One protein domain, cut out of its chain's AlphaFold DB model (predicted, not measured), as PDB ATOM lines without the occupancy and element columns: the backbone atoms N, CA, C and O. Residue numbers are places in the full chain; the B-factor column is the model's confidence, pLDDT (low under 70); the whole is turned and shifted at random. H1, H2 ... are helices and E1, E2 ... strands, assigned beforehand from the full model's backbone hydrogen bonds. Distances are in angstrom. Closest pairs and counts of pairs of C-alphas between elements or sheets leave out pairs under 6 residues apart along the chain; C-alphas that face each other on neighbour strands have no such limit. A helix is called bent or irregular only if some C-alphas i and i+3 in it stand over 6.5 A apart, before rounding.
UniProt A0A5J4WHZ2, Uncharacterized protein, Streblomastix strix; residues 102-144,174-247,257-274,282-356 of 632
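Overview. This is residues 102 to 144, 174 to 247, 257 to 274 and 282 to 356 of the 632 residues of an uncharacterized protein of Streblomastix strix (UniProt A0A5J4WHZ2). Two strongly twisted sheets, partly face to face, make an elongated sandwich: a curled sheet E1 E2 E3 E5 E4 and a meander E6 E7 E8 E9, each strand the antiparallel neighbour of the one before. H2, H3 and H4 cluster at the end of the first sheet away from the second, and H1 packs on E5. The printed part has 210 residues, mixed in class, in the order H1 E1 E2 E3 H2 H3 E4 H4 E5 H5 E6 E7 E8 E9; the first sheet is mixed, the second antiparallel. It is only just compact, close to loose, with a radius of gyration of the C-alphas of 19.7 A and spans of 61 by 38 by 29 A.

Along the chain. H1, residues 102 to 110, begins with C-alpha 102 at (180.770, 172.185, 77.445). E1 is residues 125 to 129, E2 176 to 185, 28.9 A long, and E3 189 to 198, 29.8 A. H2 is 200 to 208, H3 210 to 220, E4 227 to 232 and H4 236 to 243. E5, residues 257 to 268, is 28.9 A long. H5 is 283 to 286, E6 287 to 295, E7 319 to 328, E8 331 to 340, 26.5 A, and E9 345 to 354, with C-alpha 354 at (154.781, 175.629, 97.118).

Arrangement. H1 is on the first sheet; C-alphas 104 and 267 are its closest to E5, 5.3 A apart. E1 and E2 are antiparallel, with N 128 and O 182 at 2.8 A; so are the hairpin E2 and E3, with N 181 and O 193 at 2.9 A, and E3 and E5, with N 194 and O 265 at 2.9 A. E5 bends by 75 degrees at residue 262 and is parallel to E4, with N 230 and O 259 at 2.9 A. H3, only just irregular with C-alphas 215 and 218 6.9 A apart, is over E4 at a height over the sheet of 8.1 A. H2 only grazes this sheet and only just touches H4, with 3 pairs of C-alphas within 8 A, the closest those of Ser 207 and Trp 239, 5.6 A. H5 is at the second sheet's level. The hairpins there include N 294 and O 323 at 2.9 A for E6 and E7, N 324 and O 335 at 2.8 A for E7 and E8, and N 338 and O 347 at 2.8 A for E8 and E9. Every O i to N i+4 pair is within hydrogen-bond range in H2 and H4, 4 of 5 in H1 and 5 of 7 in H3; H5 is too short for one.

Size, cuts and confidence. The C-alphas farthest apart, of Gln 246 and Leu 356, are 64.8 A apart. Residues 145 to 173, 248 to 256 and 275 to 281 are not printed, with C-alpha gaps of 16.8 A, 22.1 A and 10.2 A. The links H1 to E1 and E6 to E7 are long. The mean pLDDT of the printed part is 71.6, with 91 residues under 70, among them 105 to 126 and 348 to 356.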
ATOM      1  N   MET A 102     180.670 171.148  78.471       76.56
ATOM      2  CA  MET A 102     180.770 172.185  77.445       76.56
ATOM      3  C   MET A 102     180.366 171.654  76.066       76.56
ATOM      4  O   MET A 102     179.735 172.375  75.294       76.56
ATOM      5  N   ASP A 103     180.659 170.386  75.772       75.06
ATOM      6  CA  ASP A 103     180.294 169.765  74.497       75.06
ATOM      7  C   ASP A 103     178.774 169.641  74.356       75.06
ATOM      8  O   ASP A 103     178.220 169.922  73.288       75.06
ATOM      9  N   ALA A 104     178.080 169.314  75.450       70.56
ATOM     10  CA  ALA A 104     176.621 169.313  75.496       70.56
ATOM     11  C   ALA A 104     176.047 170.729  75.316       70.56
ATOM     12  O   ALA A 104     175.128 170.936  74.519       70.56
ATOM     13  N   ALA A 105     176.631 171.730  75.982       67.25
ATOM     14  CA  ALA A 105     176.217 173.127  75.842       67.25
ATOM     15  C   ALA A 105     176.422 173.664  74.410       67.25
ATOM     16  O   ALA A 105     175.569 174.381  73.883       67.25
ATOM     17  N   LEU A 106     177.518 173.285  73.741       65.38
ATOM     18  CA  LEU A 106     177.808 173.664  72.354       65.38
ATOM     19  C   LEU A 106     176.745 173.166  71.368       65.38
ATOM     20  O   LEU A 106     176.441 173.874  70.407       65.38
ATOM     21  N   ARG A 107     176.155 171.983  71.594       62.19
ATOM     22  CA  ARG A 107     175.060 171.462  70.750       62.19
ATOM     23  C   ARG A 107     173.837 172.380  70.783       62.19
ATOM     24  O   ARG A 107     173.247 172.633  69.737       62.19
ATOM     25  N   ILE A 108     173.522 172.951  71.945       59.81
ATOM     26  CA  ILE A 108     172.425 173.914  72.094       59.81
ATOM     27  C   ILE A 108     172.782 175.277  71.499       59.81
ATOM     28  O   ILE A 108     171.964 175.884  70.811       59.81
ATOM     29  N   MET A 109     174.008 175.762  71.712       58.47
ATOM     30  CA  MET A 109     174.436 177.061  71.173       58.47
ATOM     31  C   MET A 109     174.400 177.115  69.638       58.47
ATOM     32  O   MET A 109     174.239 178.195  69.074       58.47
ATOM     33  N   LYS A 110     174.522 175.964  68.960       55.81
ATOM     34  CA  LYS A 110     174.414 175.865  67.497       55.81
ATOM     35  C   LYS A 110     172.987 176.082  66.977       55.81
ATOM     36  O   LYS A 110     172.850 176.663  65.907       55.81
ATOM     37  N   ASN A 111     171.959 175.681  67.731       53.50
ATOM     38  CA  ASN A 111     170.542 175.878  67.402       53.50
ATOM     39  C   ASN A 111     169.810 176.499  68.609       53.50
ATOM     40  O   ASN A 111     169.132 175.790  69.354       53.50
ATOM     41  N   PRO A 112     169.920 177.824  68.823       52.34
ATOM     42  CA  PRO A 112     169.415 178.506  70.022       52.34
ATOM     43  C   PRO A 112     167.879 178.620  70.092       52.34
ATOM     44  O   PRO A 112     167.358 179.403  70.884       52.34
ATOM     45  N   GLU A 113     167.140 177.879  69.265       46.81
ATOM     46  CA  GLU A 113     165.706 178.086  69.039       46.81
ATOM     47  C   GLU A 113     164.815 177.717  70.232       46.81
ATOM     48  O   GLU A 113     163.642 178.080  70.229       46.81
ATOM     49  N   GLN A 114     165.337 177.047  71.270       47.97
ATOM     50  CA  GLN A 114     164.510 176.660  72.417       47.97
ATOM     51  C   GLN A 114     164.704 177.495  73.686       47.97
ATOM     52  O   GLN A 114     163.676 177.805  74.274       47.97
ATOM     53  N   ARG A 115     165.913 177.938  74.085       51.06
ATOM     54  CA  ARG A 115     166.144 178.943  75.160       51.06
ATOM     55  C   ARG A 115     167.557 179.536  75.092       51.06
ATOM     56  O   ARG A 115     168.490 178.905  74.601       51.06
ATOM     57  N   ARG A 116     167.739 180.734  75.665       46.12
ATOM     58  CA  ARG A 116     169.066 181.283  75.995       46.12
ATOM     59  C   ARG A 116     169.491 180.754  77.362       46.12
ATOM     60  O   ARG A 116     169.031 181.258  78.380       46.12
ATOM     61  N   PHE A 117     170.375 179.766  77.383       50.59
ATOM     62  CA  PHE A 117     171.014 179.321  78.617       50.59
ATOM     63  C   PHE A 117     172.103 180.322  79.001       50.59
ATOM     64  O   PHE A 117     172.989 180.628  78.200       50.59
ATOM     65  N   ARG A 118     172.028 180.861  80.218       45.06
ATOM     66  CA  ARG A 118     173.143 181.581  80.827       45.06
ATOM     67  C   ARG A 118     173.876 180.573  81.697       45.06
ATOM     68  O   ARG A 118     173.254 179.906  82.506       45.06
ATOM     69  N   ILE A 119     175.172 180.429  81.461       49.88
ATOM     70  CA  ILE A 119     176.044 179.603  82.286       49.88
ATOM     71  C   ILE A 119     176.977 180.570  83.002       49.88
ATOM     72  O   ILE A 119     177.830 181.203  82.374       49.88
ATOM     73  N   ASN A 120     176.777 180.753  84.301       42.47
ATOM     74  CA  ASN A 120     177.671 181.543  85.130       42.47
ATOM     75  C   ASN A 120     179.046 180.850  85.256       42.47
ATOM     76  O   ASN A 120     179.112 179.695  85.681       42.47
ATOM     77  N   PRO A 121     180.158 181.544  84.950       36.31
ATOM     78  CA  PRO A 121     181.507 180.981  85.021       36.31
ATOM     79  C   PRO A 121     182.003 180.697  86.450       36.31
ATOM     80  O   PRO A 121     183.112 180.201  86.617       36.31
ATOM     81  N   THR A 122     181.225 181.030  87.487       39.19
ATOM     82  CA  THR A 122     181.532 180.658  88.883       39.19
ATOM     83  C   THR A 122     181.061 179.246  89.257       39.19
ATOM     84  O   THR A 122     181.414 178.778  90.335       39.19
ATOM     85  N   PHE A 123     180.335 178.561  88.356       47.09
ATOM     86  CA  PHE A 123     180.093 177.111  88.328       47.09
ATOM     87  C   PHE A 123     179.830 176.446  89.694       47.09
ATOM     88  O   PHE A 123     180.520 175.510  90.092       47.09
ATOM     89  N   GLN A 124     178.809 176.906  90.420       48.59
ATOM     90  CA  GLN A 124     178.298 176.155  91.567       48.59
ATOM     91  C   GLN A 124     177.447 174.998  91.045       48.59
ATOM     92  O   GLN A 124     176.376 175.225  90.483       48.59
ATOM     93  N   TRP A 125     177.960 173.770  91.162       64.31
ATOM     94  CA  TRP A 125     177.262 172.566  90.714       64.31
ATOM     95  C   TRP A 125     176.908 171.653  91.874       64.31
ATOM     96  O   TRP A 125     177.755 171.343  92.712       64.31
ATOM     97  N   ALA A 126     175.675 171.158  91.862       66.19
ATOM     98  CA  ALA A 126     175.249 170.044  92.695       66.19
ATOM     99  C   ALA A 126     175.096 168.808  91.807       66.19
ATOM    100  O   ALA A 126     174.368 168.842  90.815       66.19
ATOM    101  N   ILE A 127     175.789 167.725  92.157       72.44
ATOM    102  CA  ILE A 127     175.718 166.453  91.434       72.44
ATOM    103  C   ILE A 127     174.992 165.440  92.306       72.44
ATOM    104  O   ILE A 127     175.349 165.225  93.464       72.44
ATOM    105  N   LEU A 128     173.981 164.806  91.727       78.44
ATOM    106  CA  LEU A 128     173.215 163.727  92.324       78.44
ATOM    107  C   LEU A 128     173.429 162.459  91.497       78.44
ATOM    108  O   LEU A 128     172.939 162.355  90.373       78.44
ATOM    109  N   VAL A 129     174.136 161.483  92.064       82.06
ATOM    110  CA  VAL A 129     174.235 160.138  91.483       82.06
ATOM    111  C   VAL A 129     172.924 159.397  91.743       82.06
ATOM    112  O   VAL A 129     172.454 159.335  92.883       82.06
ATOM    113  N   ILE A 130     172.322 158.851  90.688       81.69
ATOM    114  CA  ILE A 130     171.056 158.124  90.765       81.69
ATOM    115  C   ILE A 130     171.369 156.632  90.925       81.69
ATOM    116  O   ILE A 130     172.013 156.051  90.049       81.69
ATOM    117  N   PRO A 131     170.933 155.994  92.023       77.81
ATOM    118  CA  PRO A 131     171.183 154.576  92.237       77.81
ATOM    119  C   PRO A 131     170.383 153.708  91.264       77.81
ATOM    120  O   PRO A 131     169.251 154.028  90.894       77.81
ATOM    121  N   GLN A 132     170.967 152.568  90.910       81.88
ATOM    122  CA  GLN A 132     170.346 151.564  90.052       81.88
ATOM    123  C   GLN A 132     169.471 150.610  90.856       81.88
ATOM    124  O   GLN A 132     169.746 150.329  92.027       81.88
ATOM    125  N   ASP A 133     168.407 150.124  90.221       78.81
ATOM    126  CA  ASP A 133     167.569 149.067  90.775       78.81
ATOM    127  C   ASP A 133     168.351 147.744  90.840       78.81
ATOM    128  O   ASP A 133     169.084 147.379  89.920       78.81
ATOM    129  N   GLU A 134     168.175 147.011  91.937       72.00
ATOM    130  CA  GLU A 134     168.806 145.709  92.178       72.00
ATOM    131  C   GLU A 134     168.334 144.639  91.186       72.00
ATOM    132  O   GLU A 134     169.007 143.629  90.998       72.00
ATOM    133  N   ARG A 135     167.187 144.861  90.534       68.88
ATOM    134  CA  ARG A 135     166.613 143.959  89.525       68.88
ATOM    135  C   ARG A 135     167.229 144.123  88.133       68.88
ATOM    136  O   ARG A 135     166.822 143.417  87.213       68.88
ATOM    137  N   THR A 136     168.149 145.067  87.950       72.75
ATOM    138  CA  THR A 136     168.758 145.341  86.640       72.75
ATOM    139  C   THR A 136     169.732 144.245  86.218       72.75
ATOM    140  O   THR A 136     170.396 143.615  87.042       72.75
ATOM    141  N   CYS A 137     169.821 144.000  84.905       69.31
ATOM    142  CA  CYS A 137     170.812 143.073  84.371       69.31
ATOM    143  C   CYS A 137     172.216 143.661  84.560       69.31
ATOM    144  O   CYS A 137     172.508 144.751  84.064       69.31
ATOM    145  N   THR A 138     173.075 142.913  85.250       73.75
ATOM    146  CA  THR A 138     174.450 143.300  85.612       73.75
ATOM    147  C   THR A 138     175.505 142.696  84.688       73.75
ATOM    148  O   THR A 138     176.695 142.842  84.945       73.75
ATOM    149  N   HIS A 139     175.084 142.049  83.601       77.75
ATOM    150  CA  HIS A 139     175.976 141.401  82.650       77.75
ATOM    151  C   HIS A 139     175.652 141.792  81.213       77.75
ATOM    152  O   HIS A 139     174.529 142.182  80.885       77.75
ATOM    153  N   ILE A 140     176.648 141.636  80.347       75.69
ATOM    154  CA  ILE A 140     176.466 141.744  78.907       75.69
ATOM    155  C   ILE A 140     175.609 140.566  78.416       75.69
ATOM    156  O   ILE A 140     175.998 139.408  78.562       75.69
ATOM    157  N   SER A 141     174.437 140.856  77.844       68.50
ATOM    158  CA  SER A 141     173.514 139.848  77.304       68.50
ATOM    159  C   SER A 141     173.614 139.734  75.778       68.50
ATOM    160  O   SER A 141     174.418 140.420  75.143       68.50
ATOM    161  N   ASN A 142     172.855 138.815  75.174       67.88
ATOM    162  CA  ASN A 142     172.808 138.698  73.720       67.88
ATOM    163  C   ASN A 142     171.853 139.764  73.157       67.88
ATOM    164  O   ASN A 142     170.692 139.767  73.566       67.88
ATOM    165  N   PRO A 143     172.282 140.601  72.193       62.19
ATOM    166  CA  PRO A 143     171.431 141.615  71.570       62.19
ATOM    167  C   PRO A 143     170.060 141.091  71.096       62.19
ATOM    168  O   PRO A 143     169.094 141.836  71.091       62.19
ATOM    169  N   ASN A 144     169.929 139.811  70.730       56.91
ATOM    170  CA  ASN A 144     168.682 139.256  70.186       56.91
ATOM    171  C   ASN A 144     167.952 138.245  71.095       56.91
ATOM    172  O   ASN A 144     167.046 137.551  70.619       56.91
ATOM    173  N   ILE A 174     180.539 138.915  81.105       78.69
ATOM    174  CA  ILE A 174     181.231 140.196  81.291       78.69
ATOM    175  C   ILE A 174     180.354 141.101  82.161       78.69
ATOM    176  O   ILE A 174     179.177 141.307  81.852       78.69
ATOM    177  N   ASP A 175     180.929 141.641  83.234       82.31
ATOM    178  CA  ASP A 175     180.239 142.539  84.158       82.31
ATOM    179  C   ASP A 175     179.943 143.895  83.508       82.31
ATOM    180  O   ASP A 175     180.828 144.551  82.953       82.31
ATOM    181  N   ARG A 176     178.687 144.327  83.628       86.94
ATOM    182  CA  ARG A 176     178.190 145.640  83.216       86.94
ATOM    183  C   ARG A 176     178.367 146.635  84.360       86.94
ATOM    184  O   ARG A 176     177.974 146.381  85.497       86.94
ATOM    185  N   VAL A 177     178.906 147.796  84.029       90.06
ATOM    186  CA  VAL A 177     179.054 148.964  84.890       90.06
ATOM    187  C   VAL A 177     178.291 150.116  84.259       90.06
ATOM    188  O   VAL A 177     178.354 150.345  83.052       90.06
ATOM    189  N   SER A 178     177.581 150.880  85.080       90.25
ATOM    190  CA  SER A 178     176.842 152.035  84.576       90.25
ATOM    191  C   SER A 178     176.807 153.202  85.554       90.25
ATOM    192  O   SER A 178     176.988 153.064  86.766       90.25
ATOM    193  N   LEU A 179     176.582 154.381  84.989       91.31
ATOM    194  CA  LEU A 179     176.469 155.660  85.670       91.31
ATOM    195  C   LEU A 179     175.234 156.378  85.142       91.31
ATOM    196  O   LEU A 179     175.068 156.518  83.932       91.31
ATOM    197  N   ARG A 180     174.404 156.881  86.054       90.56
ATOM    198  CA  ARG A 180     173.422 157.928  85.771       90.56
ATOM    199  C   ARG A 180     173.568 158.992  86.844       90.56
ATOM    200  O   ARG A 180     173.459 158.696  88.035       90.56
ATOM    201  N   ALA A 181     173.852 160.218  86.438       87.06
ATOM    202  CA  ALA A 181     173.945 161.337  87.360       87.06
ATOM    203  C   ALA A 181     173.239 162.563  86.792       87.06
ATOM    204  O   ALA A 181     173.209 162.783  85.583       87.06
ATOM    205  N   LEU A 182     172.681 163.356  87.696       85.25
ATOM    206  CA  LEU A 182     172.094 164.649  87.401       85.25
ATOM    207  C   LEU A 182     173.000 165.740  87.965       85.25
ATOM    208  O   LEU A 182     173.358 165.700  89.140       85.25
ATOM    209  N   CYS A 183     173.346 166.717  87.140       81.94
ATOM    210  CA  CYS A 183     174.124 167.884  87.522       81.94
ATOM    211  C   CYS A 183     173.266 169.141  87.362       81.94
ATOM    212  O   CYS A 183     172.716 169.394  86.289       81.94
ATOM    213  N   PHE A 184     173.152 169.928  88.428       73.94
ATOM    214  CA  PHE A 184     172.506 171.236  88.399       73.94
ATOM    215  C   PHE A 184     173.560 172.313  88.177       73.94
ATOM    216  O   PHE A 184     174.463 172.461  88.997       73.94
ATOM    217  N   ILE A 185     173.444 173.061  87.082       69.25
ATOM    218  CA  ILE A 185     174.378 174.119  86.695       69.25
ATOM    219  C   ILE A 185     173.674 175.463  86.697       69.25
ATOM    220  O   ILE A 185     172.610 175.604  86.094       69.25
ATOM    221  N   ASP A 186     174.297 176.445  87.357       62.25
ATOM    222  CA  ASP A 186     173.754 177.805  87.502       62.25
ATOM    223  C   ASP A 186     172.300 177.785  88.004       62.25
ATOM    224  O   ASP A 186     171.476 178.613  87.640       62.25
ATOM    225  N   GLU A 187     171.989 176.750  88.793       61.16
ATOM    226  CA  GLU A 187     170.763 176.554  89.562       61.16
ATOM    227  C   GLU A 187     169.444 176.436  88.760       61.16
ATOM    228  O   GLU A 187     168.401 176.166  89.355       61.16
ATOM    229  N   CYS A 188     169.508 176.509  87.424       60.72
ATOM    230  CA  CYS A 188     168.371 176.367  86.498       60.72
ATOM    231  C   CYS A 188     168.605 175.337  85.376       60.72
ATOM    232  O   CYS A 188     167.651 174.904  84.728       60.72
ATOM    233  N   VAL A 189     169.856 174.943  85.106       70.69
ATOM    234  CA  VAL A 189     170.188 174.013  84.013       70.69
ATOM    235  C   VAL A 189     170.412 172.613  84.565       70.69
ATOM    236  O   VAL A 189     171.261 172.403  85.425       70.69
ATOM    237  N   CYS A 190     169.664 171.642  84.045       79.62
ATOM    238  CA  CYS A 190     169.774 170.237  84.421       79.62
ATOM    239  C   CYS A 190     170.561 169.468  83.354       79.62
ATOM    240  O   CYS A 190     170.144 169.416  82.198       79.62
ATOM    241  N   ILE A 191     171.675 168.850  83.739       84.00
ATOM    242  CA  ILE A 191     172.540 168.066  82.850       84.00
ATOM    243  C   ILE A 191     172.531 166.601  83.277       84.00
ATOM    244  O   ILE A 191     172.758 166.295  84.445       84.00
ATOM    245  N   GLY A 192     172.284 165.706  82.327       89.00
ATOM    246  CA  GLY A 192     172.423 164.266  82.495       89.00
ATOM    247  C   GLY A 192     173.830 163.805  82.132       89.00
ATOM    248  O   GLY A 192     174.360 164.182  81.086       89.00
ATOM    249  N   LEU A 193     174.426 162.995  83.007       91.44
ATOM    250  CA  LEU A 193     175.633 162.219  82.729       91.44
ATOM    251  C   LEU A 193     175.255 160.742  82.673       91.44
ATOM    252  O   LEU A 193     174.622 160.227  83.602       91.44
ATOM    253  N   GLU A 194     175.676 160.070  81.613       91.94
ATOM    254  CA  GLU A 194     175.365 158.674  81.355       91.94
ATOM    255  C   GLU A 194     176.625 157.918  80.932       91.94
ATOM    256  O   GLU A 194     177.395 158.375  80.091       91.94
ATOM    257  N   TYR A 195     176.833 156.754  81.539       92.50
ATOM    258  CA  TYR A 195     177.734 155.735  81.021       92.50
ATOM    259  C   TYR A 195     177.084 154.364  81.160       92.50
ATOM    260  O   TYR A 195     176.423 154.079  82.166       92.50
ATOM    261  N   ASP A 196     177.282 153.519  80.162       89.62
ATOM    262  CA  ASP A 196     176.861 152.128  80.180       89.62
ATOM    263  C   ASP A 196     177.846 151.280  79.374       89.62
ATOM    264  O   ASP A 196     178.091 151.558  78.198       89.62
ATOM    265  N   GLY A 197     178.453 150.275  80.002       89.94
ATOM    266  CA  GLY A 197     179.477 149.452  79.364       89.94
ATOM    267  C   GLY A 197     180.104 148.428  80.307       89.94
ATOM    268  O   GLY A 197     179.576 148.192  81.391       89.94
ATOM    269  N   PRO A 198     181.207 147.777  79.914       90.81
ATOM    270  CA  PRO A 198     181.903 146.817  80.756       90.81
ATOM    271  C   PRO A 198     182.757 147.480  81.844       90.81
ATOM    272  O   PRO A 198     183.085 148.665  81.788       90.81
ATOM    273  N   GLY A 199     183.152 146.678  82.833       90.75
ATOM    274  CA  GLY A 199     184.120 147.077  83.856       90.75
ATOM    275  C   GLY A 199     185.557 147.244  83.347       90.75
ATOM    276  O   GLY A 199     185.877 147.018  82.178       90.75
ATOM    277  N   ALA A 200     186.440 147.634  84.265       92.06
ATOM    278  CA  ALA A 200     187.818 148.007  83.975       92.06
ATOM    279  C   ALA A 200     188.652 146.892  83.346       92.06
ATOM    280  O   ALA A 200     189.483 147.212  82.509       92.06
ATOM    281  N   ASP A 201     188.412 145.624  83.689       90.38
ATOM    282  CA  ASP A 201     189.204 144.501  83.174       90.38
ATOM    283  C   ASP A 201     189.140 144.431  81.639       90.38
ATOM    284  O   ASP A 201     190.160 144.521  80.961       90.38
ATOM    285  N   LEU A 202     187.929 144.401  81.069       90.19
ATOM    286  CA  LEU A 202     187.764 144.401  79.613       90.19
ATOM    287  C   LEU A 202     188.154 145.747  78.989       90.19
ATOM    288  O   LEU A 202     188.716 145.789  77.897       90.19
ATOM    289  N   MET A 203     187.853 146.866  79.655       92.19
ATOM    290  CA  MET A 203     188.203 148.187  79.118       92.19
ATOM    291  C   MET A 203     189.721 148.407  79.064       92.19
ATOM    292  O   MET A 203     190.198 149.104  78.166       92.19
ATOM    293  N   TYR A 204     190.478 147.798  79.976       92.44
ATOM    294  CA  TYR A 204     191.934 147.791  79.956       92.44
ATOM    295  C   TYR A 204     192.463 147.001  78.752       92.44
ATOM    296  O   TYR A 204     193.231 147.558  77.965       92.44
ATOM    297  N   ASP A 205     191.957 145.783  78.521       89.75
ATOM    298  CA  ASP A 205     192.316 144.957  77.356       89.75
ATOM    299  C   ASP A 205     192.019 145.660  76.018       89.75
ATOM    300  O   ASP A 205     192.804 145.591  75.066       89.75
ATOM    301  N   ILE A 206     190.897 146.384  75.940       89.94
ATOM    302  CA  ILE A 206     190.554 147.223  74.782       89.94
ATOM    303  C   ILE A 206     191.559 148.375  74.631       89.94
ATOM    304  O   ILE A 206     191.945 148.723  73.514       89.94
ATOM    305  N   SER A 207     191.996 148.980  75.734       89.75
ATOM    306  CA  SER A 207     192.939 150.101  75.694       89.75
ATOM    307  C   SER A 207     194.349 149.703  75.244       89.75
ATOM    308  O   SER A 207     195.053 150.545  74.680       89.75
ATOM    309  N   GLU A 208     194.740 148.438  75.417       89.25
ATOM    310  CA  GLU A 208     196.011 147.888  74.930       89.25
ATOM    311  C   GLU A 208     195.909 147.431  73.462       89.25
ATOM    312  O   GLU A 208     196.723 147.853  72.642       89.25
ATOM    313  N   ASN A 209     194.879 146.648  73.099       87.50
ATOM    314  CA  ASN A 209     194.718 146.060  71.756       87.50
ATOM    315  C   ASN A 209     193.294 146.240  71.199       87.50
ATOM    316  O   ASN A 209     192.526 145.287  71.067       87.50
ATOM    317  N   MET A 210     192.931 147.471  70.836       85.25
ATOM    318  CA  MET A 210     191.530 147.824  70.575       85.25
ATOM    319  C   MET A 210     190.889 147.044  69.417       85.25
ATOM    320  O   MET A 210     189.827 146.453  69.596       85.25
ATOM    321  N   ASP A 211     191.515 147.020  68.237       84.00
ATOM    322  CA  ASP A 211     190.895 146.432  67.038       84.00
ATOM    323  C   ASP A 211     190.758 144.896  67.132       84.00
ATOM    324  O   ASP A 211     189.815 144.319  66.587       84.00
ATOM    325  N   GLU A 212     191.685 144.227  67.826       86.19
ATOM    326  CA  GLU A 212     191.650 142.777  68.050       86.19
ATOM    327  C   GLU A 212     190.610 142.410  69.112       86.19
ATOM    328  O   GLU A 212     189.737 141.575  68.863       86.19
ATOM    329  N   THR A 213     190.641 143.084  70.265       86.56
ATOM    330  CA  THR A 213     189.705 142.821  71.363       86.56
ATOM    331  C   THR A 213     188.263 143.094  70.930       86.56
ATOM    332  O   THR A 213     187.400 142.238  71.122       86.56
ATOM    333  N   LEU A 214     187.989 144.213  70.242       86.12
ATOM    334  CA  LEU A 214     186.644 144.525  69.732       86.12
ATOM    335  C   LEU A 214     186.120 143.477  68.735       86.12
ATOM    336  O   LEU A 214     184.924 143.177  68.733       86.12
ATOM    337  N   ARG A 215     186.997 142.891  67.911       85.94
ATOM    338  CA  ARG A 215     186.628 141.831  66.958       85.94
ATOM    339  C   ARG A 215     186.266 140.519  67.657       85.94
ATOM    340  O   ARG A 215     185.420 139.784  67.153       85.94
ATOM    341  N   ASN A 216     186.886 140.242  68.801       85.69
ATOM    342  CA  ASN A 216     186.717 138.989  69.532       85.69
ATOM    343  C   ASN A 216     185.506 139.003  70.481       85.69
ATOM    344  O   ASN A 216     184.929 137.945  70.734       85.69
ATOM    345  N   ILE A 217     185.062 140.174  70.958       85.50
ATOM    346  CA  ILE A 217     183.926 140.300  71.896       85.50
ATOM    347  C   ILE A 217     182.650 139.578  71.422       85.50
ATOM    348  O   ILE A 217     182.080 138.832  72.221       85.50
ATOM    349  N   PRO A 218     182.199 139.683  70.153       83.56
ATOM    350  CA  PRO A 218     181.026 138.943  69.688       83.56
ATOM    351  C   PRO A 218     181.157 137.424  69.843       83.56
ATOM    352  O   PRO A 218     180.168 136.744  70.107       83.56
ATOM    353  N   GLN A 219     182.366 136.878  69.697       81.44
ATOM    354  CA  GLN A 219     182.625 135.450  69.888       81.44
ATOM    355  C   GLN A 219     182.715 135.102  71.379       81.44
ATOM    356  O   GLN A 219     182.119 134.115  71.803       81.44
ATOM    357  N   MET A 220     183.359 135.949  72.191       79.56
ATOM    358  CA  MET A 220     183.433 135.787  73.651       79.56
ATOM    359  C   MET A 220     182.045 135.773  74.310       79.56
ATOM    360  O   MET A 220     181.813 134.990  75.231       79.56
ATOM    361  N   CYS A 221     181.128 136.608  73.813       75.75
ATOM    362  CA  CYS A 221     179.756 136.738  74.305       75.75
ATOM    363  C   CYS A 221     178.749 135.789  73.628       75.75
ATOM    364  O   CYS A 221     177.558 135.844  73.937       75.75
ATOM    365  N   GLY A 222     179.176 134.959  72.669       75.31
ATOM    366  CA  GLY A 222     178.282 134.049  71.941       75.31
ATOM    367  C   GLY A 222     177.264 134.742  71.019       75.31
ATOM    368  O   GLY A 222     176.215 134.176  70.714       75.31
ATOM    369  N   TRP A 223     177.543 135.969  70.573       77.75
ATOM    370  CA  TRP A 223     176.702 136.732  69.641       77.75
ATOM    371  C   TRP A 223     176.855 136.264  68.183       77.75
ATOM    372  O   TRP A 223     175.924 136.387  67.384       77.75
ATOM    373  N   GLY A 224     178.021 135.703  67.842       74.62
ATOM    374  CA  GLY A 224     178.367 135.224  66.500       74.62
ATOM    375  C   GLY A 224     178.868 136.321  65.550       74.62
ATOM    376  O   GLY A 224     178.879 137.506  65.877       74.62
ATOM    377  N   ASP A 225     179.260 135.931  64.333       77.50
ATOM    378  CA  ASP A 225     180.036 136.781  63.404       77.50
ATOM    379  C   ASP A 225     179.247 137.917  62.723       77.50
ATOM    380  O   ASP A 225     179.803 138.666  61.912       77.50
ATOM    381  N   LYS A 226     177.950 138.037  63.033       78.50
ATOM    382  CA  LYS A 226     177.025 139.030  62.458       78.50
ATOM    383  C   LYS A 226     177.185 140.426  63.060       78.50
ATOM    384  O   LYS A 226     176.700 141.393  62.471       78.50
ATOM    385  N   TYR A 227     177.833 140.522  64.218       78.00
ATOM    386  CA  TYR A 227     177.981 141.761  64.970       78.00
ATOM    387  C   TYR A 227     179.400 142.303  64.884       78.00
ATOM    388  O   TYR A 227     180.368 141.544  64.863       78.00
ATOM    389  N   ASN A 228     179.510 143.626  64.865       82.44
ATOM    390  CA  ASN A 228     180.771 144.332  65.020       82.44
ATOM    391  C   ASN A 228     180.681 145.267  66.230       82.44
ATOM    392  O   ASN A 228     179.711 146.016  66.346       82.44
ATOM    393  N   CYS A 229     181.668 145.229  67.123       84.25
ATOM    394  CA  CYS A 229     181.661 146.057  68.327       84.25
ATOM    395  C   CYS A 229     182.303 147.418  68.059       84.25
ATOM    396  O   CYS A 229     183.377 147.497  67.466       84.25
ATOM    397  N   VAL A 230     181.664 148.482  68.537       85.38
ATOM    398  CA  VAL A 230     182.195 149.851  68.510       85.38
ATOM    399  C   VAL A 230     182.271 150.419  69.926       85.38
ATOM    400  O   VAL A 230     181.568 149.963  70.831       85.38
ATOM    401  N   LEU A 231     183.145 151.405  70.119       88.44
ATOM    402  CA  LEU A 231     183.388 152.061  71.400       88.44
ATOM    403  C   LEU A 231     183.042 153.547  71.280       88.44
ATOM    404  O   LEU A 231     183.531 154.213  70.378       88.44
ATOM    405  N   ASP A 232     182.252 154.069  72.212       87.88
ATOM    406  CA  ASP A 232     181.917 155.489  72.296       87.88
ATOM    407  C   ASP A 232     181.962 155.944  73.760       87.88
ATOM    408  O   ASP A 232     180.951 156.281  74.365       87.88
ATOM    409  N   ASN A 233     183.145 155.870  74.374       90.25
ATOM    410  CA  ASN A 233     183.360 156.199  75.790       90.25
ATOM    411  C   ASN A 233     184.095 157.537  76.011       90.25
ATOM    412  O   ASN A 233     184.523 157.840  77.129       90.25
ATOM    413  N   GLY A 234     184.317 158.308  74.943       88.69
ATOM    414  CA  GLY A 234     185.060 159.571  74.978       88.69
ATOM    415  C   GLY A 234     186.582 159.438  75.151       88.69
ATOM    416  O   GLY A 234     187.279 160.453  75.165       88.69
ATOM    417  N   LEU A 235     187.128 158.219  75.248       90.12
ATOM    418  CA  LEU A 235     188.568 157.950  75.411       90.12
ATOM    419  C   LEU A 235     189.211 157.297  74.178       90.12
ATOM    420  O   LEU A 235     190.437 157.201  74.115       90.12
ATOM    421  N   GLU A 236     188.415 156.903  73.179       86.44
ATOM    422  CA  GLU A 236     188.872 156.175  71.987       86.44
ATOM    423  C   GLU A 236     190.084 156.838  71.307       86.44
ATOM    424  O   GLU A 236     191.109 156.201  71.076       86.44
ATOM    425  N   HIS A 237     190.002 158.143  71.037       85.38
ATOM    426  CA  HIS A 237     191.071 158.900  70.380       85.38
ATOM    427  C   HIS A 237     192.392 158.889  71.172       85.38
ATOM    428  O   HIS A 237     193.470 158.861  70.577       85.38
ATOM    429  N   ILE A 238     192.322 158.874  72.509       86.44
ATOM    430  CA  ILE A 238     193.496 158.800  73.391       86.44
ATOM    431  C   ILE A 238     194.135 157.419  73.271       86.44
ATOM    432  O   ILE A 238     195.357 157.312  73.172       86.44
ATOM    433  N   TRP A 239     193.325 156.362  73.271       87.94
ATOM    434  CA  TRP A 239     193.811 154.988  73.166       87.94
ATOM    435  C   TRP A 239     194.390 154.698  71.779       87.94
ATOM    436  O   TRP A 239     195.510 154.196  71.691       87.94
ATOM    437  N   ARG A 240     193.738 155.157  70.699       85.06
ATOM    438  CA  ARG A 240     194.300 155.092  69.336       85.06
ATOM    439  C   ARG A 240     195.645 155.810  69.233       85.06
ATOM    440  O   ARG A 240     196.590 155.270  68.662       85.06
ATOM    441  N   ALA A 241     195.763 157.002  69.822       83.94
ATOM    442  CA  ALA A 241     197.018 157.752  69.817       83.94
ATOM    443  C   ALA A 241     198.143 157.031  70.585       83.94
ATOM    444  O   ALA A 241     199.296 157.058  70.146       83.94
ATOM    445  N   LYS A 242     197.826 156.362  71.705       83.62
ATOM    446  CA  LYS A 242     198.794 155.561  72.479       83.62
ATOM    447  C   LYS A 242     199.319 154.363  71.690       83.62
ATOM    448  O   LYS A 242     200.518 154.098  71.735       83.62
ATOM    449  N   GLN A 243     198.449 153.690  70.941       81.00
ATOM    450  CA  GLN A 243     198.787 152.470  70.205       81.00
ATOM    451  C   GLN A 243     199.667 152.723  68.963       81.00
ATOM    452  O   GLN A 243     200.168 151.769  68.380       81.00
ATOM    453  N   LYS A 244     199.913 153.986  68.557       66.94
ATOM    454  CA  LYS A 244     200.710 154.356  67.359       66.94
ATOM    455  C   LYS A 244     200.330 153.568  66.095       66.94
ATOM    456  O   LYS A 244     201.162 153.394  65.202       66.94
ATOM    457  N   ASN A 245     199.091 153.099  66.005       56.53
ATOM    458  CA  ASN A 245     198.653 152.353  64.844       56.53
ATOM    459  C   ASN A 245     198.520 153.330  63.678       56.53
ATOM    460  O   ASN A 245     197.806 154.331  63.754       56.53
ATOM    461  N   GLN A 246     199.268 153.047  62.607       47.97
ATOM    462  CA  GLN A 246     198.950 153.569  61.286       47.97
ATOM    463  C   GLN A 246     197.483 153.237  61.042       47.97
ATOM    464  O   GLN A 246     197.061 152.124  61.353       47.97
ATOM    465  N   GLU A 247     196.709 154.200  60.550       46.28
ATOM    466  CA  GLU A 247     195.384 153.929  60.006       46.28
ATOM    467  C   GLU A 247     195.528 152.762  59.026       46.28
ATOM    468  O   GLU A 247     195.973 152.936  57.889       46.28
ATOM    469  N   GLN A 257     175.985 144.220  61.769       77.06
ATOM    470  CA  GLN A 257     175.276 145.091  62.709       77.06
ATOM    471  C   GLN A 257     176.266 145.650  63.734       77.06
ATOM    472  O   GLN A 257     176.957 144.889  64.413       77.06
ATOM    473  N   GLN A 258     176.350 146.977  63.836       79.56
ATOM    474  CA  GLN A 258     177.215 147.636  64.809       79.56
ATOM    475  C   GLN A 258     176.557 147.653  66.188       79.56
ATOM    476  O   GLN A 258     175.399 148.041  66.325       79.56
ATOM    477  N   VAL A 259     177.313 147.249  67.204       81.62
ATOM    478  CA  VAL A 259     176.888 147.208  68.604       81.62
ATOM    479  C   VAL A 259     177.859 148.048  69.418       81.62
ATOM    480  O   VAL A 259     179.049 147.742  69.467       81.62
ATOM    481  N   SER A 260     177.369 149.110  70.057       84.12
ATOM    482  CA  SER A 260     178.192 149.877  70.994       84.12
ATOM    483  C   SER A 260     178.304 149.121  72.314       84.12
ATOM    484  O   SER A 260     177.291 148.833  72.950       84.12
ATOM    485  N   ILE A 261     179.528 148.770  72.706       86.38
ATOM    486  CA  ILE A 261     179.797 148.027  73.947       86.38
ATOM    487  C   ILE A 261     180.107 148.945  75.128       86.38
ATOM    488  O   ILE A 261     180.078 148.508  76.268       86.38
ATOM    489  N   ALA A 262     180.435 150.206  74.877       88.94
ATOM    490  CA  ALA A 262     180.640 151.200  75.914       88.94
ATOM    491  C   ALA A 262     180.161 152.528  75.356       88.94
ATOM    492  O   ALA A 262     180.725 153.018  74.377       88.94
ATOM    493  N   HIS A 263     179.123 153.080  75.968       90.12
ATOM    494  CA  HIS A 263     178.522 154.327  75.538       90.12
ATOM    495  C   HIS A 263     178.572 155.347  76.668       90.12
ATOM    496  O   HIS A 263     178.229 155.043  77.812       90.12
ATOM    497  N   VAL A 264     179.021 156.553  76.336       91.44
ATOM    498  CA  VAL A 264     179.034 157.712  77.212       91.44
ATOM    499  C   VAL A 264     178.186 158.809  76.598       91.44
ATOM    500  O   VAL A 264     178.328 159.137  75.421       91.44
ATOM    501  N   GLU A 265     177.343 159.435  77.408       90.06
ATOM    502  CA  GLU A 265     176.591 160.599  76.969       90.06
ATOM    503  C   GLU A 265     176.602 161.699  78.029       90.06
ATOM    504  O   GLU A 265     176.576 161.473  79.241       90.06
ATOM    505  N   THR A 266     176.683 162.939  77.557       89.69
ATOM    506  CA  THR A 266     176.433 164.139  78.351       89.69
ATOM    507  C   THR A 266     175.412 164.967  77.595       89.69
ATOM    508  O   THR A 266     175.656 165.362  76.453       89.69
ATOM    509  N   PHE A 267     174.270 165.223  78.219       86.56
ATOM    510  CA  PHE A 267     173.144 165.892  77.576       86.56
ATOM    511  C   PHE A 267     172.440 166.843  78.541       86.56
ATOM    512  O   PHE A 267     172.621 166.782  79.756       86.56
ATOM    513  N   ILE A 268     171.640 167.753  77.998       84.06
ATOM    514  CA  ILE A 268     170.862 168.715  78.782       84.06
ATOM    515  C   ILE A 268     169.411 168.254  78.770       84.06
ATOM    516  O   ILE A 268     168.855 167.994  77.705       84.06
ATOM    517  N   PHE A 269     168.800 168.167  79.949       82.31
ATOM    518  CA  PHE A 269     167.390 167.822  80.059       82.31
ATOM    519  C   PHE A 269     166.521 168.941  79.491       82.31
ATOM    520  O   PHE A 269     166.695 170.118  79.815       82.31
ATOM    521  N   THR A 270     165.545 168.554  78.676       78.94
ATOM    522  CA  THR A 270     164.541 169.462  78.113       78.94
ATOM    523  C   THR A 270     163.181 169.226  78.759       78.94
ATOM    524  O   THR A 270     162.839 168.107  79.121       78.94
ATOM    525  N   GLU A 271     162.379 170.264  78.969       75.25
ATOM    526  CA  GLU A 271     161.034 170.056  79.519       75.25
ATOM    527  C   GLU A 271     160.130 169.336  78.512       75.25
ATOM    528  O   GLU A 271     160.022 169.753  77.356       75.25
ATOM    529  N   GLU A 272     159.443 168.279  78.957       69.81
ATOM    530  CA  GLU A 272     158.433 167.608  78.136       69.81
ATOM    531  C   GLU A 272     157.242 168.563  77.940       69.81
ATOM    532  O   GLU A 272     156.495 168.847  78.882       69.81
ATOM    533  N   ARG A 273     157.072 169.093  76.718       61.00
ATOM    534  CA  ARG A 273     155.961 169.997  76.385       61.00
ATOM    535  C   ARG A 273     154.640 169.243  76.519       61.00
ATOM    536  O   ARG A 273     154.282 168.439  75.662       61.00
ATOM    537  N   ILE A 274     153.890 169.515  77.585       50.81
ATOM    538  CA  ILE A 274     152.484 169.115  77.673       50.81
ATOM    539  C   ILE A 274     151.741 170.009  76.678       50.81
ATOM    540  O   ILE A 274     151.522 171.171  76.984       50.81
ATOM    541  N   LEU A 282     157.162 178.043  81.793       62.16
ATOM    542  CA  LEU A 282     157.837 176.749  81.815       62.16
ATOM    543  C   LEU A 282     158.391 176.449  83.221       62.16
ATOM    544  O   LEU A 282     158.728 177.364  83.972       62.16
ATOM    545  N   LEU A 283     158.503 175.171  83.591       66.94
ATOM    546  CA  LEU A 283     158.910 174.742  84.935       66.94
ATOM    547  C   LEU A 283     160.282 175.314  85.321       66.94
ATOM    548  O   LEU A 283     160.424 175.920  86.383       66.94
ATOM    549  N   LEU A 284     161.277 175.188  84.446       66.75
ATOM    550  CA  LEU A 284     162.626 175.704  84.670       66.75
ATOM    551  C   LEU A 284     162.686 177.238  84.596       66.75
ATOM    552  O   LEU A 284     163.641 177.810  85.102       66.75
ATOM    553  N   ASP A 285     161.679 177.915  84.023       64.06
ATOM    554  CA  ASP A 285     161.605 179.387  84.064       64.06
ATOM    555  C   ASP A 285     161.141 179.893  85.439       64.06
ATOM    556  O   ASP A 285     161.414 181.035  85.808       64.06
ATOM    557  N   THR A 286     160.439 179.054  86.209       64.38
ATOM    558  CA  THR A 286     159.993 179.397  87.570       64.38
ATOM    559  C   THR A 286     161.038 179.101  88.640       64.38
ATOM    560  O   THR A 286     161.003 179.725  89.702       64.38
ATOM    561  N   ILE A 287     161.957 178.168  88.374       66.94
ATOM    562  CA  ILE A 287     163.016 177.763  89.300       66.94
ATOM    563  C   ILE A 287     164.152 178.777  89.214       66.94
ATOM    564  O   ILE A 287     164.819 178.895  88.194       66.94
ATOM    565  N   ILE A 288     164.377 179.490  90.312       63.00
ATOM    566  CA  ILE A 288     165.471 180.451  90.462       63.00
ATOM    567  C   ILE A 288     166.723 179.737  90.953       63.00
ATOM    568  O   ILE A 288     167.810 179.994  90.453       63.00
ATOM    569  N   ARG A 289     166.564 178.873  91.965       63.84
ATOM    570  CA  ARG A 289     167.683 178.161  92.574       63.84
ATOM    571  C   ARG A 289     167.285 176.795  93.086       63.84
ATOM    572  O   ARG A 289     166.267 176.668  93.753       63.84
ATOM    573  N   ILE A 290     168.131 175.793  92.894       61.41
ATOM    574  CA  ILE A 290     167.976 174.483  93.532       61.41
ATOM    575  C   ILE A 290     168.823 174.437  94.802       61.41
ATOM    576  O   ILE A 290     170.040 174.567  94.750       61.41
ATOM    577  N   ARG A 291     168.167 174.260  95.954       55.41
ATOM    578  CA  ARG A 291     168.823 174.179  97.270       55.41
ATOM    579  C   ARG A 291     169.225 172.761  97.632       55.41
ATOM    580  O   ARG A 291     170.229 172.543  98.295       55.41
ATOM    581  N   HIS A 292     168.388 171.801  97.262       57.53
ATOM    582  CA  HIS A 292     168.607 170.403  97.586       57.53
ATOM    583  C   HIS A 292     167.884 169.512  96.588       57.53
ATOM    584  O   HIS A 292     166.786 169.845  96.143       57.53
ATOM    585  N   ALA A 293     168.472 168.356  96.298       59.22
ATOM    586  CA  ALA A 293     167.844 167.311  95.514       59.22
ATOM    587  C   ALA A 293     168.117 165.945  96.145       59.22
ATOM    588  O   ALA A 293     169.247 165.640  96.525       59.22
ATOM    589  N   ALA A 294     167.082 165.116  96.219       57.78
ATOM    590  CA  ALA A 294     167.165 163.747  96.702       57.78
ATOM    591  C   ALA A 294     166.461 162.807  95.724       57.78
ATOM    592  O   ALA A 294     165.386 163.117  95.206       57.78
ATOM    593  N   HIS A 295     167.050 161.640  95.481       64.31
ATOM    594  CA  HIS A 295     166.410 160.611  94.672       64.31
ATOM    595  C   HIS A 295     165.266 159.960  95.458       64.31
ATOM    596  O   HIS A 295     165.386 159.683  96.649       64.31
ATOM    597  N   ASN A 296     164.150 159.713  94.780       63.16
ATOM    598  CA  ASN A 296     163.001 159.006  95.339       63.16
ATOM    599  C   ASN A 296     162.959 157.557  94.845       63.16
ATOM    600  O   ASN A 296     162.684 156.633  95.608       63.16
ATOM    601  N   ARG A 297     163.248 157.356  93.556       64.94
ATOM    602  CA  ARG A 297     163.240 156.039  92.917       64.94
ATOM    603  C   ARG A 297     164.604 155.710  92.332       64.94
ATOM    604  O   ARG A 297     165.259 156.574  91.754       64.94
ATOM    605  N   LYS A 298     164.994 154.446  92.500       73.81
ATOM    606  CA  LYS A 298     166.099 153.841  91.758       73.81
ATOM    607  C   LYS A 298     165.710 153.752  90.280       73.81
ATOM    608  O   LYS A 298     164.524 153.652  89.967       73.81
ATOM    609  N   ILE A 299     166.700 153.805  89.396       80.06
ATOM    610  CA  ILE A 299     166.480 153.693  87.952       80.06
ATOM    611  C   ILE A 299     166.568 152.228  87.519       80.06
ATOM    612  O   ILE A 299     167.512 151.523  87.884       80.06
ATOM    613  N   GLN A 300     165.587 151.769  86.743       81.56
ATOM    614  CA  GLN A 300     165.668 150.482  86.062       81.56
ATOM    615  C   GLN A 300     166.350 150.692  84.710       81.56
ATOM    616  O   GLN A 300     165.900 151.499  83.899       81.56
ATOM    617  N   LEU A 301     167.462 149.996  84.500       80.06
ATOM    618  CA  LEU A 301     168.208 150.037  83.251       80.06
ATOM    619  C   LEU A 301     167.611 149.061  82.228       80.06
ATOM    620  O   LEU A 301     167.210 147.958  82.613       80.06
ATOM    621  N   PRO A 302     167.626 149.421  80.935       76.12
ATOM    622  CA  PRO A 302     167.246 148.516  79.857       76.12
ATOM    623  C   PRO A 302     168.256 147.368  79.695       76.12
ATOM    624  O   PRO A 302     169.364 147.389  80.252       76.12
ATOM    625  N   GLU A 303     167.871 146.362  78.908       72.81
ATOM    626  CA  GLU A 303     168.738 145.245  78.517       72.81
ATOM    627  C   GLU A 303     169.948 145.727  77.694       72.81
ATOM    628  O   GLU A 303     169.879 146.719  76.968       72.81
ATOM    629  N   PHE A 304     171.074 145.028  77.843       70.94
ATOM    630  CA  PHE A 304     172.362 145.395  77.252       70.94
ATOM    631  C   PHE A 304     172.899 144.252  76.380       70.94
ATOM    632  O   PHE A 304     172.935 143.127  76.875       70.94
ATOM    633  N   PRO A 305     173.433 144.489  75.170       63.06
ATOM    634  CA  PRO A 305     173.536 145.768  74.473       63.06
ATOM    635  C   PRO A 305     172.230 146.121  73.741       63.06
ATOM    636  O   PRO A 305     171.447 145.240  73.396       63.06
ATOM    637  N   PHE A 306     171.990 147.413  73.508       64.12
ATOM    638  CA  PHE A 306     170.703 147.911  73.014       64.12
ATOM    639  C   PHE A 306     170.336 147.346  71.634       64.12
ATOM    640  O   PHE A 306     170.903 147.741  70.616       64.12
ATOM    641  N   VAL A 307     169.323 146.486  71.588       52.62
ATOM    642  CA  VAL A 307     168.571 146.174  70.372       52.62
ATOM    643  C   VAL A 307     167.112 146.171  70.777       52.62
ATOM    644  O   VAL A 307     166.672 145.316  71.537       52.62
ATOM    645  N   TYR A 308     166.365 147.171  70.331       48.41
ATOM    646  CA  TYR A 308     164.937 147.244  70.602       48.41
ATOM    647  C   TYR A 308     164.186 146.401  69.564       48.41
ATOM    648  O   TYR A 308     164.135 146.790  68.398       48.41
ATOM    649  N   PRO A 309     163.552 145.278  69.936       43.56
ATOM    650  CA  PRO A 309     162.323 144.869  69.286       43.56
ATOM    651  C   PRO A 309     161.171 145.695  69.879       43.56
ATOM    652  O   PRO A 309     161.029 145.775  71.098       43.56
ATOM    653  N   ASP A 310     160.319 146.260  69.023       46.16
ATOM    654  CA  ASP A 310     159.176 147.146  69.340       46.16
ATOM    655  C   ASP A 310     158.106 146.571  70.311       46.16
ATOM    656  O   ASP A 310     157.049 147.166  70.503       46.16
ATOM    657  N   ASN A 311     158.335 145.406  70.928       42.91
ATOM    658  CA  ASN A 311     157.304 144.577  71.559       42.91
ATOM    659  C   ASN A 311     157.443 144.373  73.083       42.91
ATOM    660  O   ASN A 311     156.656 143.616  73.654       42.91
ATOM    661  N   LEU A 312     158.399 145.014  73.767       49.47
ATOM    662  CA  LEU A 312     158.500 144.953  75.234       49.47
ATOM    663  C   LEU A 312     157.950 146.236  75.882       49.47
ATOM    664  O   LEU A 312     158.372 147.345  75.558       49.47
ATOM    665  N   ASN A 313     157.006 146.081  76.820       47.41
ATOM    666  CA  ASN A 313     156.468 147.168  77.649       47.41
ATOM    667  C   ASN A 313     157.533 147.654  78.650       47.41
ATOM    668  O   ASN A 313     157.469 147.342  79.837       47.41
ATOM    669  N   ASN A 314     158.489 148.444  78.167       55.16
ATOM    670  CA  ASN A 314     159.588 149.024  78.945       55.16
ATOM    671  C   ASN A 314     159.330 150.503  79.279       55.16
ATOM    672  O   ASN A 314     160.246 151.311  79.377       55.16
ATOM    673  N   SER A 315     158.061 150.889  79.461       56.78
ATOM    674  CA  SER A 315     157.650 152.292  79.646       56.78
ATOM    675  C   SER A 315     158.194 152.967  80.913       56.78
ATOM    676  O   SER A 315     157.935 154.148  81.114       56.78
ATOM    677  N   PHE A 316     158.866 152.219  81.792       60.62
ATOM    678  CA  PHE A 316     159.446 152.709  83.044       60.62
ATOM    679  C   PHE A 316     160.973 152.579  83.103       60.62
ATOM    680  O   PHE A 316     161.570 153.049  84.073       60.62
ATOM    681  N   ASP A 317     161.602 151.982  82.089       72.06
ATOM    682  CA  ASP A 317     163.059 151.900  82.026       72.06
ATOM    683  C   ASP A 317     163.627 153.298  81.755       72.06
ATOM    684  O   ASP A 317     163.015 154.112  81.064       72.06
ATOM    685  N   ASN A 318     164.789 153.601  82.331       80.00
ATOM    686  CA  ASN A 318     165.440 154.912  82.257       80.00
ATOM    687  C   ASN A 318     164.643 156.096  82.845       80.00
ATOM    688  O   ASN A 318     165.036 157.252  82.661       80.00
ATOM    689  N   ILE A 319     163.578 155.834  83.612       83.06
ATOM    690  CA  ILE A 319     162.833 156.872  84.329       83.06
ATOM    691  C   ILE A 319     163.283 156.935  85.790       83.06
ATOM    692  O   ILE A 319     163.279 155.938  86.511       83.06
ATOM    693  N   SER A 320     163.623 158.136  86.254       82.44
ATOM    694  CA  SER A 320     163.926 158.422  87.657       82.44
ATOM    695  C   SER A 320     163.002 159.507  88.198       82.44
ATOM    696  O   SER A 320     162.579 160.407  87.478       82.44
ATOM    697  N   SER A 321     162.691 159.440  89.490       74.50
ATOM    698  CA  SER A 321     161.951 160.491  90.187       74.50
ATOM    699  C   SER A 321     162.832 161.073  91.279       74.50
ATOM    700  O   SER A 321     163.384 160.333  92.098       74.50
ATOM    701  N   ILE A 322     162.914 162.397  91.327       67.94
ATOM    702  CA  ILE A 322     163.657 163.138  92.341       67.94
ATOM    703  C   ILE A 322     162.750 164.152  93.036       67.94
ATOM    704  O   ILE A 322     161.802 164.675  92.450       67.94
ATOM    705  N   TYR A 323     163.060 164.438  94.293       62.16
ATOM    706  CA  TYR A 323     162.506 165.568  95.020       62.16
ATOM    707  C   TYR A 323     163.522 166.690  95.047       62.16
ATOM    708  O   TYR A 323     164.688 166.459  95.356       62.16
ATOM    709  N   VAL A 324     163.065 167.898  94.747       62.00
ATOM    710  CA  VAL A 324     163.897 169.091  94.708       62.00
ATOM    711  C   VAL A 324     163.285 170.156  95.597       62.00
ATOM    712  O   VAL A 324     162.107 170.474  95.468       62.00
ATOM    713  N   ILE A 325     164.090 170.717  96.493       59.34
ATOM    714  CA  ILE A 325     163.760 171.955  97.194       59.34
ATOM    715  C   ILE A 325     164.359 173.082  96.364       59.34
ATOM    716  O   ILE A 325     165.582 173.172  96.236       59.34
ATOM    717  N   ALA A 326     163.504 173.919  95.793       60.03
ATOM    718  CA  ALA A 326     163.897 174.996  94.903       60.03
ATOM    719  C   ALA A 326     163.322 176.335  95.363       60.03
ATOM    720  O   ALA A 326     162.177 176.409  95.791       60.03
ATOM    721  N   ASP A 327     164.097 177.404  95.240       58.06
ATOM    722  CA  ASP A 327     163.564 178.758  95.248       58.06
ATOM    723  C   ASP A 327     162.855 179.017  93.925       58.06
ATOM    724  O   ASP A 327     163.441 178.849  92.855       58.06
ATOM    725  N   THR A 328     161.605 179.450  94.002       62.97
ATOM    726  CA  THR A 328     160.830 179.940  92.868       62.97
ATOM    727  C   THR A 328     160.512 181.418  93.051       62.97
ATOM    728  O   THR A 328     160.709 181.990  94.128       62.97
ATOM    729  N   VAL A 329     159.978 182.049  92.006       57.34
ATOM    730  CA  VAL A 329     159.441 183.421  92.091       57.34
ATOM    731  C   VAL A 329     158.353 183.570  93.162       57.34
ATOM    732  O   VAL A 329     158.171 184.658  93.705       57.34
ATOM    733  N   GLU A 330     157.667 182.477  93.498       52.00
ATOM    734  CA  GLU A 330     156.628 182.430  94.523       52.00
ATOM    735  C   GLU A 330     157.154 182.010  95.899       52.00
ATOM    736  O   GLU A 330     156.418 182.143  96.862       52.00
ATOM    737  N   GLY A 331     158.398 181.544  96.045       51.69
ATOM    738  CA  GLY A 331     158.955 181.113  97.332       51.69
ATOM    739  C   GLY A 331     159.670 179.764  97.291       51.69
ATOM    740  O   GLY A 331     159.917 179.193  96.232       51.69
ATOM    741  N   VAL A 332     160.046 179.240  98.459       53.34
ATOM    742  CA  VAL A 332     160.728 177.938  98.550       53.34
ATOM    743  C   VAL A 332     159.713 176.830  98.284       53.34
ATOM    744  O   VAL A 332     158.835 176.588  99.100       53.34
ATOM    745  N   SER A 333     159.845 176.113  97.179       51.56
ATOM    746  CA  SER A 333     158.936 175.046  96.766       51.56
ATOM    747  C   SER A 333     159.604 173.674  96.837       51.56
ATOM    748  O   SER A 333     160.761 173.509  96.459       51.56
ATOM    749  N   LEU A 334     158.857 172.668  97.289       57.53
ATOM    750  CA  LEU A 334     159.198 171.258  97.134       57.53
ATOM    751  C   LEU A 334     158.557 170.740  95.845       57.53
ATOM    752  O   LEU A 334     157.335 170.614  95.748       57.53
ATOM    753  N   LEU A 335     159.390 170.416  94.865       61.81
ATOM    754  CA  LEU A 335     158.991 169.915  93.559       61.81
ATOM    755  C   LEU A 335     159.319 168.428  93.453       61.81
ATOM    756  O   LEU A 335     160.400 167.985  93.838       61.81
ATOM    757  N   SER A 336     158.398 167.648  92.896       68.06
ATOM    758  CA  SER A 336     158.714 166.316  92.384       68.06
ATOM    759  C   SER A 336     159.081 166.462  90.913       68.06
ATOM    760  O   SER A 336     158.267 166.969  90.149       68.06
ATOM    761  N   LEU A 337     160.257 166.004  90.493       74.44
ATOM    762  CA  LEU A 337     160.665 165.987  89.087       74.44
ATOM    763  C   LEU A 337     160.821 164.538  88.626       74.44
ATOM    764  O   LEU A 337     161.447 163.727  89.303       74.44
ATOM    765  N   ASN A 338     160.236 164.222  87.479       80.50
ATOM    766  CA  ASN A 338     160.421 162.965  86.773       80.50
ATOM    767  C   ASN A 338     161.387 163.209  85.617       80.50
ATOM    768  O   ASN A 338     161.169 164.111  84.810       80.50
ATOM    769  N   LEU A 339     162.445 162.415  85.574       85.38
ATOM    770  CA  LEU A 339     163.516 162.459  84.592       85.38
ATOM    771  C   LEU A 339     163.378 161.234  83.700       85.38
ATOM    772  O   LEU A 339     163.311 160.120  84.215       85.38
ATOM    773  N   ASP A 340     163.369 161.439  82.393       86.94
ATOM    774  CA  ASP A 340     163.442 160.382  81.390       86.94
ATOM    775  C   ASP A 340     164.802 160.500  80.696       86.94
ATOM    776  O   ASP A 340     165.041 161.441  79.935       86.94
ATOM    777  N   PHE A 341     165.725 159.587  81.011       85.75
ATOM    778  CA  PHE A 341     167.070 159.587  80.429       85.75
ATOM    779  C   PHE A 341     167.050 159.167  78.957       85.75
ATOM    780  O   PHE A 341     167.840 159.684  78.175       85.75
ATOM    781  N   ALA A 342     166.110 158.306  78.552       84.06
ATOM    782  CA  ALA A 342     166.010 157.849  77.169       84.06
ATOM    783  C   ALA A 342     165.513 158.963  76.238       84.06
ATOM    784  O   ALA A 342     166.020 159.124  75.130       84.06
ATOM    785  N   LYS A 343     164.530 159.752  76.685       83.38
ATOM    786  CA  LYS A 343     164.026 160.914  75.930       83.38
ATOM    787  C   LYS A 343     164.784 162.204  76.217       83.38
ATOM    788  O   LYS A 343     164.544 163.197  75.536       83.38
ATOM    789  N   GLN A 344     165.659 162.206  77.222       86.31
ATOM    790  CA  GLN A 344     166.364 163.389  77.717       86.31
ATOM    791  C   GLN A 344     165.389 164.501  78.148       86.31
ATOM    792  O   GLN A 344     165.626 165.696  77.922       86.31
ATOM    793  N   THR A 345     164.269 164.112  78.775       82.88
ATOM    794  CA  THR A 345     163.218 165.040  79.204       82.88
ATOM    795  C   THR A 345     163.015 165.095  80.714       82.88
ATOM    796  O   THR A 345     163.303 164.153  81.452       82.88
ATOM    797  N   ILE A 346     162.510 166.234  81.186       80.69
ATOM    798  CA  ILE A 346     162.093 166.463  82.568       80.69
ATOM    799  C   ILE A 346     160.626 166.887  82.621       80.69
ATOM    800  O   ILE A 346     160.154 167.669  81.793       80.69
ATOM    801  N   LYS A 347     159.897 166.380  83.615       79.06
ATOM    802  CA  LYS A 347     158.483 166.691  83.844       79.06
ATOM    803  C   LYS A 347     158.188 166.868  85.328       79.06
ATOM    804  O   LYS A 347     158.748 166.165  86.165       79.06
ATOM    805  N   LEU A 348     157.253 167.755  85.662       69.50
ATOM    806  CA  LEU A 348     156.728 167.849  87.025       69.50
ATOM    807  C   LEU A 348     155.936 166.581  87.393       69.50
ATOM    808  O   LEU A 348     155.081 166.107  86.642       69.50
ATOM    809  N   GLY A 349     156.233 166.025  88.562       61.56
ATOM    810  CA  GLY A 349     155.531 164.889  89.143       61.56
ATOM    811  C   GLY A 349     154.124 165.239  89.631       61.56
ATOM    812  O   GLY A 349     153.651 166.365  89.516       61.56
ATOM    813  N   SER A 350     153.439 164.250  90.207       46.88
ATOM    814  CA  SER A 350     152.020 164.347  90.577       46.88
ATOM    815  C   SER A 350     151.714 165.305  91.734       46.88
ATOM    816  O   SER A 350     150.543 165.513  92.044       46.88
ATOM    817  N   PHE A 351     152.728 165.862  92.397       43.12
ATOM    818  CA  PHE A 351     152.542 166.885  93.418       43.12
ATOM    819  C   PHE A 351     153.732 167.849  93.483       43.12
ATOM    820  O   PHE A 351     154.885 167.468  93.272       43.12
ATOM    821  N   ALA A 352     153.423 169.094  93.827       41.47
ATOM    822  CA  ALA A 352     154.362 170.141  94.196       41.47
ATOM    823  C   ALA A 352     153.794 170.848  95.433       41.47
ATOM    824  O   ALA A 352     152.598 171.138  95.483       41.47
ATOM    825  N   VAL A 353     154.626 171.093  96.445       41.97
ATOM    826  CA  VAL A 353     154.253 171.883  97.625       41.97
ATOM    827  C   VAL A 353     154.974 173.215  97.518       41.97
ATOM    828  O   VAL A 353     156.183 173.285  97.714       41.97
ATOM    829  N   ILE A 354     154.240 174.271  97.185       42.16
ATOM    830  CA  ILE A 354     154.781 175.629  97.118       42.16
ATOM    831  C   ILE A 354     154.814 176.170  98.546       42.16
ATOM    832  O   ILE A 354     153.772 176.398  99.163       42.16
ATOM    833  N   GLY A 355     156.012 176.320  99.105       38.09
ATOM    834  CA  GLY A 355     156.200 177.079 100.331       38.09
ATOM    835  C   GLY A 355     156.128 178.557  99.983       38.09
ATOM    836  O   GLY A 355     156.862 179.055  99.131       38.09
ATOM    837  N   LEU A 356     155.194 179.247 100.631       31.20
ATOM    838  CA  LEU A 356     154.995 180.681 100.465       31.20
ATOM    839  C   LEU A 356     156.308 181.444 100.747       31.20
ATOM    840  O   LEU A 356     157.120 180.996 101.562       31.20
TER     841      LEU A 356